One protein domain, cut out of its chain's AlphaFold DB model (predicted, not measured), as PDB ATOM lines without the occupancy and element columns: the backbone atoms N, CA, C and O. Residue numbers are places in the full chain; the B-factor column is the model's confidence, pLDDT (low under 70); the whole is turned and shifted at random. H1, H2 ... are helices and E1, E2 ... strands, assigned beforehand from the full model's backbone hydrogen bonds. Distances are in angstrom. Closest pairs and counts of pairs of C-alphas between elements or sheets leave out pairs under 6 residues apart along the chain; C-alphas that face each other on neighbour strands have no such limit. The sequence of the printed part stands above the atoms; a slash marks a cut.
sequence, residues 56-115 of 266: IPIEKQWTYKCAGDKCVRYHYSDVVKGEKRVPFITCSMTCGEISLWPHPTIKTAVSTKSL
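What this domain is: This is residues 56 to 115 of the 266 residues of the protein "Glycohydro_20b2 domain-containing protein" of Glossina pallidipes (UniProt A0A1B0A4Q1). With little regular structure, this is a small two-stranded hairpin, E1 and E2, with the short helix H2 packed on it and a long loop whose residues 100 to 107 stick out. The 60 printed residues include H1, E1, E2 and H2, in that order; the sheet is antiparallel, the class mixed, with 23 residues in named elements. It is loose, radius of gyration of the C-alphas 13.2 A, spanning 41 by 22 by 21 A.

How they stand to each other: H1, residues 58 to 61, has a tight link to E1, residues 62 to 67. E1 and E2, residues 70 to 75, form an antiparallel hairpin at 144 degrees; N 65 and O 72, 3.0 A apart, are within hydrogen-bond range. H2, residues 88 to 94, has its closest C-alphas to E1 at Phe 88 and Tyr 64, 5.8 A. H1 and H2 are apart. Every O i to N i+4 pair in H2 is within hydrogen-bond range; H1 is too short for one.

Where its parts are: H1 spans 5.7 A from C-alpha 58 at (233.461, 194.650, 219.646), E1 15.6 A, E2 16.3 A, and H2 10.0 A to C-alpha 94 at (241.281, 215.685, 218.265).

The domain as a whole: The farthest C-alphas, Ile 56 and Ile 106, are 41.1 A apart. The printed part has no cut; the link E2 to H2 is long. Residues 56 to 59 have pLDDT under 70.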
ATOM      1  N   ILE A  56     231.253 192.347 225.509       47.66
ATOM      2  CA  ILE A  56     231.659 193.726 225.386       47.66
ATOM      3  C   ILE A  56     231.549 193.974 223.878       47.66
ATOM      4  O   ILE A  56     232.281 193.318 223.134       47.66
ATOM      5  N   PRO A  57     230.597 194.807 223.403       57.69
ATOM      6  CA  PRO A  57     230.416 195.020 221.972       57.69
ATOM      7  C   PRO A  57     231.778 195.330 221.363       57.69
ATOM      8  O   PRO A  57     232.528 196.086 221.974       57.69
ATOM      9  N   ILE A  58     232.103 194.714 220.223       58.56
ATOM     10  CA  ILE A  58     233.461 194.650 219.646       58.56
ATOM     11  C   ILE A  58     234.177 196.006 219.699       58.56
ATOM     12  O   ILE A  58     235.357 196.069 220.015       58.56
ATOM     13  N   GLU A  59     233.464 197.113 219.500       61.06
ATOM     14  CA  GLU A  59     233.993 198.477 219.593       61.06
ATOM     15  C   GLU A  59     234.622 198.838 220.950       61.06
ATOM     16  O   GLU A  59     235.583 199.606 220.998       61.06
ATOM     17  N   LYS A  60     234.113 198.300 222.061       70.31
ATOM     18  CA  LYS A  60     234.596 198.550 223.429       70.31
ATOM     19  C   LYS A  60     235.919 197.854 223.761       70.31
ATOM     20  O   LYS A  60     236.542 198.237 224.745       70.31
ATOM     21  N   GLN A  61     236.364 196.904 222.941       82.75
ATOM     22  CA  GLN A  61     237.676 196.264 223.085       82.75
ATOM     23  C   GLN A  61     238.816 197.134 222.542       82.75
ATOM     24  O   GLN A  61     239.979 196.872 222.828       82.75
ATOM     25  N   TRP A  62     238.497 198.188 221.786       87.19
ATOM     26  CA  TRP A  62     239.486 199.020 221.110       87.19
ATOM     27  C   TRP A  62     239.524 200.432 221.679       87.19
ATOM     28  O   TRP A  62     238.498 201.006 222.071       87.19
ATOM     29  N   THR A  63     240.725 200.996 221.680       91.06
ATOM     30  CA  THR A  63     241.001 202.411 221.913       91.06
ATOM     31  C   THR A  63     241.789 202.966 220.734       91.06
ATOM     32  O   THR A  63     242.441 202.217 220.007       91.06
ATOM     33  N   TYR A  64     241.751 204.277 220.545       91.62
ATOM     34  CA  TYR A  64     242.488 204.946 219.478       91.62
ATOM     35  C   TYR A  64     243.499 205.923 220.068       91.62
ATOM     36  O   TYR A  64     243.198 206.599 221.052       91.62
ATOM     37  N   LYS A  65     244.698 205.984 219.481       91.81
ATOM     38  CA  LYS A  65     245.740 206.960 219.828       91.81
ATOM     39  C   LYS A  65     246.177 207.718 218.578       91.81
ATOM     40  O   LYS A  65     246.190 207.158 217.482       91.81
ATOM     41  N   CYS A  66     246.513 208.990 218.758       92.31
ATOM     42  CA  CYS A  66     246.998 209.850 217.687       92.31
ATOM     43  C   CYS A  66     248.484 209.575 217.428       92.31
ATOM     44  O   CYS A  66     249.300 209.723 218.337       92.31
ATOM     45  N   ALA A  67     248.834 209.178 216.206       93.69
ATOM     46  CA  ALA A  67     250.211 208.986 215.768       93.69
ATOM     47  C   ALA A  67     250.377 209.556 214.352       93.69
ATOM     48  O   ALA A  67     249.848 208.997 213.394       93.69
ATOM     49  N   GLY A  68     251.094 210.681 214.228       90.75
ATOM     50  CA  GLY A  68     251.348 211.345 212.942       90.75
ATOM     51  C   GLY A  68     250.068 211.761 212.210       90.75
ATOM     52  O   GLY A  68     249.841 211.313 211.088       90.75
ATOM     53  N   ASP A  69     249.211 212.544 212.878       89.69
ATOM     54  CA  ASP A  69     247.916 213.042 212.372       89.69
ATOM     55  C   ASP A  69     246.915 211.957 211.952       89.69
ATOM     56  O   ASP A  69     245.952 212.206 211.227       89.69
ATOM     57  N   LYS A  70     247.128 210.726 212.422       92.00
ATOM     58  CA  LYS A  70     246.256 209.586 212.152       92.00
ATOM     59  C   LYS A  70     245.862 208.891 213.442       92.00
ATOM     60  O   LYS A  70     246.659 208.730 214.366       92.00
ATOM     61  N   CYS A  71     244.621 208.423 213.474       92.81
ATOM     62  CA  CYS A  71     244.097 207.624 214.571       92.81
ATOM     63  C   CYS A  71     244.429 206.151 214.368       92.81
ATOM     64  O   CYS A  71     243.824 205.475 213.536       92.81
ATOM     65  N   VAL A  72     245.374 205.650 215.157       94.06
ATOM     66  CA  VAL A  72     245.787 204.247 215.139       94.06
ATOM     67  C   VAL A  72     245.020 203.482 216.211       94.06
ATOM     68  O   VAL A  72     244.835 203.953 217.336       94.06
ATOM     69  N   ARG A  73     244.533 202.300 215.833       92.56
ATOM     70  CA  ARG A  73     243.732 201.415 216.679       92.56
ATOM     71  C   ARG A  73     244.641 200.546 217.547       92.56
ATOM     72  O   ARG A  73     245.527 199.880 217.025       92.56
ATOM     73  N   TYR A  74     244.354 200.499 218.843       90.38
ATOM     74  CA  TYR A  74     245.029 199.663 219.834       90.38
ATOM     75  C   TYR A  74     244.005 198.856 220.623       90.38
ATOM     76  O   TYR A  74     242.872 199.303 220.831       90.38
ATOM     77  N   HIS A  75     244.390 197.665 221.072       88.88
ATOM     78  CA  HIS A  75     243.540 196.888 221.958       88.88
ATOM     79  C   HIS A  75     243.563 197.516 223.358       88.88
ATOM     80  O   HIS A  75     244.613 197.903 223.863       88.88
ATOM     81  N   TYR A  76     242.398 197.662 223.988       83.44
ATOM     82  CA  TYR A  76     242.275 198.368 225.265       83.44
ATOM     83  C   TYR A  76     242.977 197.630 226.416       83.44
ATOM     84  O   TYR A  76     243.414 198.274 227.365       83.44
ATOM     85  N   SER A  77     243.140 196.302 226.327       83.56
ATOM     86  CA  SER A  77     243.917 195.532 227.316       83.56
ATOM     87  C   SER A  77     245.397 195.888 227.347       83.56
ATOM     88  O   SER A  77     246.035 195.707 228.378       83.56
ATOM     89  N   ASP A  78     245.934 196.377 226.229       81.94
ATOM     90  CA  ASP A  78     247.369 196.633 226.062       81.94
ATOM     91  C   ASP A  78     247.747 198.027 226.580       81.94
ATOM     92  O   ASP A  78     248.910 198.427 226.592       81.94
ATOM     93  N   VAL A  79     246.741 198.792 226.999       80.38
ATOM     94  CA  VAL A  79     246.874 200.152 227.499       80.38
ATOM     95  C   VAL A  79     247.201 200.115 228.988       80.38
ATOM     96  O   VAL A  79     246.665 199.303 229.745       80.38
ATOM     97  N   VAL A  80     248.070 201.027 229.430       78.31
ATOM     98  CA  VAL A  80     248.457 201.156 230.839       78.31
ATOM     99  C   VAL A  80     247.209 201.325 231.711       78.31
ATOM    100  O   VAL A  80     246.334 202.150 231.425       78.31
ATOM    101  N   LYS A  81     247.128 200.547 232.799       72.75
ATOM    102  CA  LYS A  81     246.032 200.626 233.776       72.75
ATOM    103  C   LYS A  81     245.877 202.071 234.264       72.75
ATOM    104  O   LYS A  81     246.774 202.600 234.911       72.75
ATOM    105  N   GLY A  82     244.733 202.685 233.964       71.38
ATOM    106  CA  GLY A  82     244.402 204.061 234.356       71.38
ATOM    107  C   GLY A  82     244.186 205.023 233.186       71.38
ATOM    108  O   GLY A  82     243.601 206.087 233.385       71.38
ATOM    109  N   GLU A  83     244.580 204.661 231.962       80.19
ATOM    110  CA  GLU A  83     244.298 205.486 230.784       80.19
ATOM    111  C   GLU A  83     242.820 205.351 230.365       80.19
ATOM    112  O   GLU A  83     242.263 204.252 230.280       80.19
ATOM    113  N   LYS A  84     242.146 206.482 230.113       81.94
ATOM    114  CA  LYS A  84     240.740 206.487 229.681       81.94
ATOM    115  C   LYS A  84     240.645 205.949 228.246       81.94
ATOM    116  O   LYS A  84     241.388 206.380 227.371       81.94
ATOM    117  N   ARG A  85     239.676 205.065 227.975       84.44
ATOM    118  CA  ARG A  85     239.358 204.621 226.605       84.44
ATOM    119  C   ARG A  85     238.944 205.811 225.731       84.44
ATOM    120  O   ARG A  85     238.029 206.548 226.101       84.44
ATOM    121  N   VAL A  86     239.538 205.912 224.544       88.25
ATOM    122  CA  VAL A  86     239.219 206.929 223.532       88.25
ATOM    123  C   VAL A  86     238.573 206.250 222.317       88.25
ATOM    124  O   VAL A  86     239.207 205.390 221.698       88.25
ATOM    125  N   PRO A  87     237.313 206.574 221.967       88.38
ATOM    126  CA  PRO A  87     236.673 206.032 220.773       88.38
ATOM    127  C   PRO A  87     237.215 206.698 219.500       88.38
ATOM    128  O   PRO A  87     237.749 207.807 219.546       88.38
ATOM    129  N   PHE A  88     237.022 206.038 218.354       88.19
ATOM    130  CA  PHE A  88     237.499 206.523 217.053       88.19
ATOM    131  C   PHE A  88     237.050 207.957 216.766       88.19
ATOM    132  O   PHE A  88     237.890 208.796 216.471       88.19
ATOM    133  N   ILE A  89     235.756 208.245 216.951       87.75
ATOM    134  CA  ILE A  89     235.170 209.573 216.710       87.75
ATOM    135  C   ILE A  89     235.847 210.658 217.558       87.75
ATOM    136  O   ILE A  89     236.085 211.761 217.085       87.75
ATOM    137  N   THR A  90     236.201 210.363 218.812       89.06
ATOM    138  CA  THR A  90     236.921 211.333 219.650       89.06
ATOM    139  C   THR A  90     238.347 211.539 219.155       89.06
ATOM    140  O   THR A  90     238.809 212.675 219.109       89.06
ATOM    141  N   CYS A  91     239.038 210.468 218.756       90.62
ATOM    142  CA  CYS A  91     240.377 210.592 218.192       90.62
ATOM    143  C   CYS A  91     240.356 211.401 216.887       90.62
ATOM    144  O   CYS A  91     241.134 212.338 216.758       90.62
ATOM    145  N   SER A  92     239.442 211.112 215.953       90.81
ATOM    146  CA  SER A  92     239.389 211.799 214.655       90.81
ATOM    147  C   SER A  92     239.079 213.290 214.782       90.81
ATOM    148  O   SER A  92     239.492 214.072 213.942       90.81
ATOM    149  N   MET A  93     238.377 213.693 215.844       89.44
ATOM    150  CA  MET A  93     238.101 215.104 216.128       89.44
ATOM    151  C   MET A  93     239.274 215.833 216.798       89.44
ATOM    152  O   MET A  93     239.316 217.058 216.764       89.44
ATOM    153  N   THR A  94     240.188 215.109 217.452       90.38
ATOM    154  CA  THR A  94     241.281 215.685 218.265       90.38
ATOM    155  C   THR A  94     242.672 215.484 217.658       90.38
ATOM    156  O   THR A  94     243.639 216.059 218.156       90.38
ATOM    157  N   CYS A  95     242.783 214.676 216.603       90.81
ATOM    158  CA  CYS A  95     244.025 214.294 215.939       90.81
ATOM    159  C   CYS A  95     243.972 214.671 214.457       90.81
ATOM    160  O   CYS A  95     243.078 214.219 213.746       90.81
ATOM    161  N   GLY A  96     244.960 215.435 213.991       86.44
ATOM    162  CA  GLY A  96     245.051 215.876 212.602       86.44
ATOM    163  C   GLY A  96     244.163 217.080 212.284       86.44
ATOM    164  O   GLY A  96     243.946 217.957 213.123       86.44
ATOM    165  N   GLU A  97     243.685 217.140 211.042       83.94
ATOM    166  CA  GLU A  97     242.835 218.228 210.565       83.94
ATOM    167  C   GLU A  97     241.405 218.102 211.105       83.94
ATOM    168  O   GLU A  97     240.811 217.024 211.144       83.94
ATOM    169  N   ILE A  98     240.844 219.234 211.526       82.31
ATOM    170  CA  ILE A  98     239.532 219.304 212.163       82.31
ATOM    171  C   ILE A  98     238.443 218.906 211.157       82.31
ATOM    172  O   ILE A  98     238.153 219.653 210.224       82.31
ATOM    173  N   SER A  99     237.775 217.775 211.391       83.31
ATOM    174  CA  SER A  99     236.683 217.272 210.546       83.31
ATOM    175  C   SER A  99     235.328 217.936 210.850       83.31
ATOM    176  O   SER A  99     234.336 217.251 211.111       83.31
ATOM    177  N   LEU A 100     235.276 219.271 210.878       86.75
ATOM    178  CA  LEU A 100     234.024 220.024 211.012       86.75
ATOM    179  C   LEU A 100     233.429 220.303 209.631       86.75
ATOM    180  O   LEU A 100     234.131 220.741 208.724       86.75
ATOM    181  N   TRP A 101     232.122 220.083 209.490       85.12
ATOM    182  CA  TRP A 101     231.395 220.391 208.263       85.12
ATOM    183  C   TRP A 101     230.205 221.322 208.542       85.12
ATOM    184  O   TRP A 101     229.343 220.957 209.348       85.12
ATOM    185  N   PRO A 102     230.110 222.483 207.866       91.31
ATOM    186  CA  PRO A 102     231.120 223.063 206.975       91.31
ATOM    187  C   PRO A 102     232.388 223.483 207.734       91.31
ATOM    188  O   PRO A 102     232.358 223.682 208.951       91.31
ATOM    189  N   HIS A 103     233.498 223.643 207.008       85.44
ATOM    190  CA  HIS A 103     234.718 224.171 207.613       85.44
ATOM    191  C   HIS A 103     234.497 225.619 208.076       85.44
ATOM    192  O   HIS A 103     233.952 226.431 207.319       85.44
ATOM    193  N   PRO A 104     234.910 225.966 209.306       86.31
ATOM    194  CA  PRO A 104     234.796 227.327 209.801       86.31
ATOM    195  C   PRO A 104     235.685 228.269 208.981       86.31
ATOM    196  O   PRO A 104     236.821 227.948 208.643       86.31
ATOM    197  N   THR A 105     235.168 229.458 208.680       89.62
ATOM    198  CA  THR A 105     235.884 230.488 207.905       89.62
ATOM    199  C   THR A 105     236.938 231.229 208.727       89.62
ATOM    200  O   THR A 105     237.833 231.867 208.177       89.62
ATOM    201  N   ILE A 106     236.832 231.156 210.053       88.69
ATOM    202  CA  ILE A 106     237.748 231.785 211.003       88.69
ATOM    203  C   ILE A 106     238.768 230.742 211.457       88.69
ATOM    204  O   ILE A 106     238.466 229.553 211.516       88.69
ATOM    205  N   LYS A 107     239.977 231.187 211.821       84.56
ATOM    206  CA  LYS A 107     240.984 230.325 212.452       84.56
ATOM    207  C   LYS A 107     240.401 229.676 213.710       84.56
ATOM    208  O   LYS A 107     240.270 230.326 214.743       84.56
ATOM    209  N   THR A 108     240.069 228.395 213.619       83.38
ATOM    210  CA  THR A 108     239.586 227.588 214.740       83.38
ATOM    211  C   THR A 108     240.659 226.615 215.185       83.38
ATOM    212  O   THR A 108     241.235 225.909 214.360       83.38
ATOM    213  N   ALA A 109     240.880 226.534 216.491       82.06
ATOM    214  CA  ALA A 109     241.686 225.489 217.101       82.06
ATOM    215  C   ALA A 109     240.767 224.553 217.888       82.06
ATOM    216  O   ALA A 109     239.924 225.010 218.662       82.06
ATOM    217  N   VAL A 110     240.937 223.247 217.699       84.50
ATOM    218  CA  VAL A 110     240.290 222.228 218.529       84.50
ATOM    219  C   VAL A 110     241.310 221.727 219.542       84.50
ATOM    220  O   VAL A 110     242.467 221.472 219.214       84.50
ATOM    221  N   SER A 111     240.887 221.632 220.801       84.25
ATOM    222  CA  SER A 111     241.728 221.102 221.872       84.25
ATOM    223  C   SER A 111     241.994 219.614 221.661       84.25
ATOM    224  O   SER A 111     241.098 218.859 221.294       84.25
ATOM    225  N   THR A 112     243.204 219.165 221.991       82.38
ATOM    226  CA  THR A 112     243.574 217.739 221.982       82.38
ATOM    227  C   THR A 112     242.914 216.945 223.113       82.38
ATOM    228  O   THR A 112     242.983 215.717 223.137       82.38
ATOM    229  N   LYS A 113     242.274 217.626 224.074       83.31
ATOM    230  CA  LYS A 113     241.619 217.005 225.229       83.31
ATOM    231  C   LYS A 113     240.106 216.952 225.044       83.31
ATOM    232  O   LYS A 113     239.464 217.973 224.820       83.31
ATOM    233  N   SER A 114     239.534 215.768 225.245       84.69
ATOM    234  CA  SER A 114     238.087 215.565 225.353       84.69
ATOM    235  C   SER A 114     237.624 215.676 226.806       84.69
ATOM    236  O   SER A 114     238.244 215.071 227.684       84.69
ATOM    237  N   LEU A 115     236.508 216.363 227.045       86.00
ATOM    238  CA  LEU A 115     235.870 216.474 228.359       86.00
ATOM    239  C   LEU A 115     234.542 215.714 228.377       86.00
ATOM    240  O   LEU A 115     233.814 215.696 227.385       86.00
TER     241      LEU A 115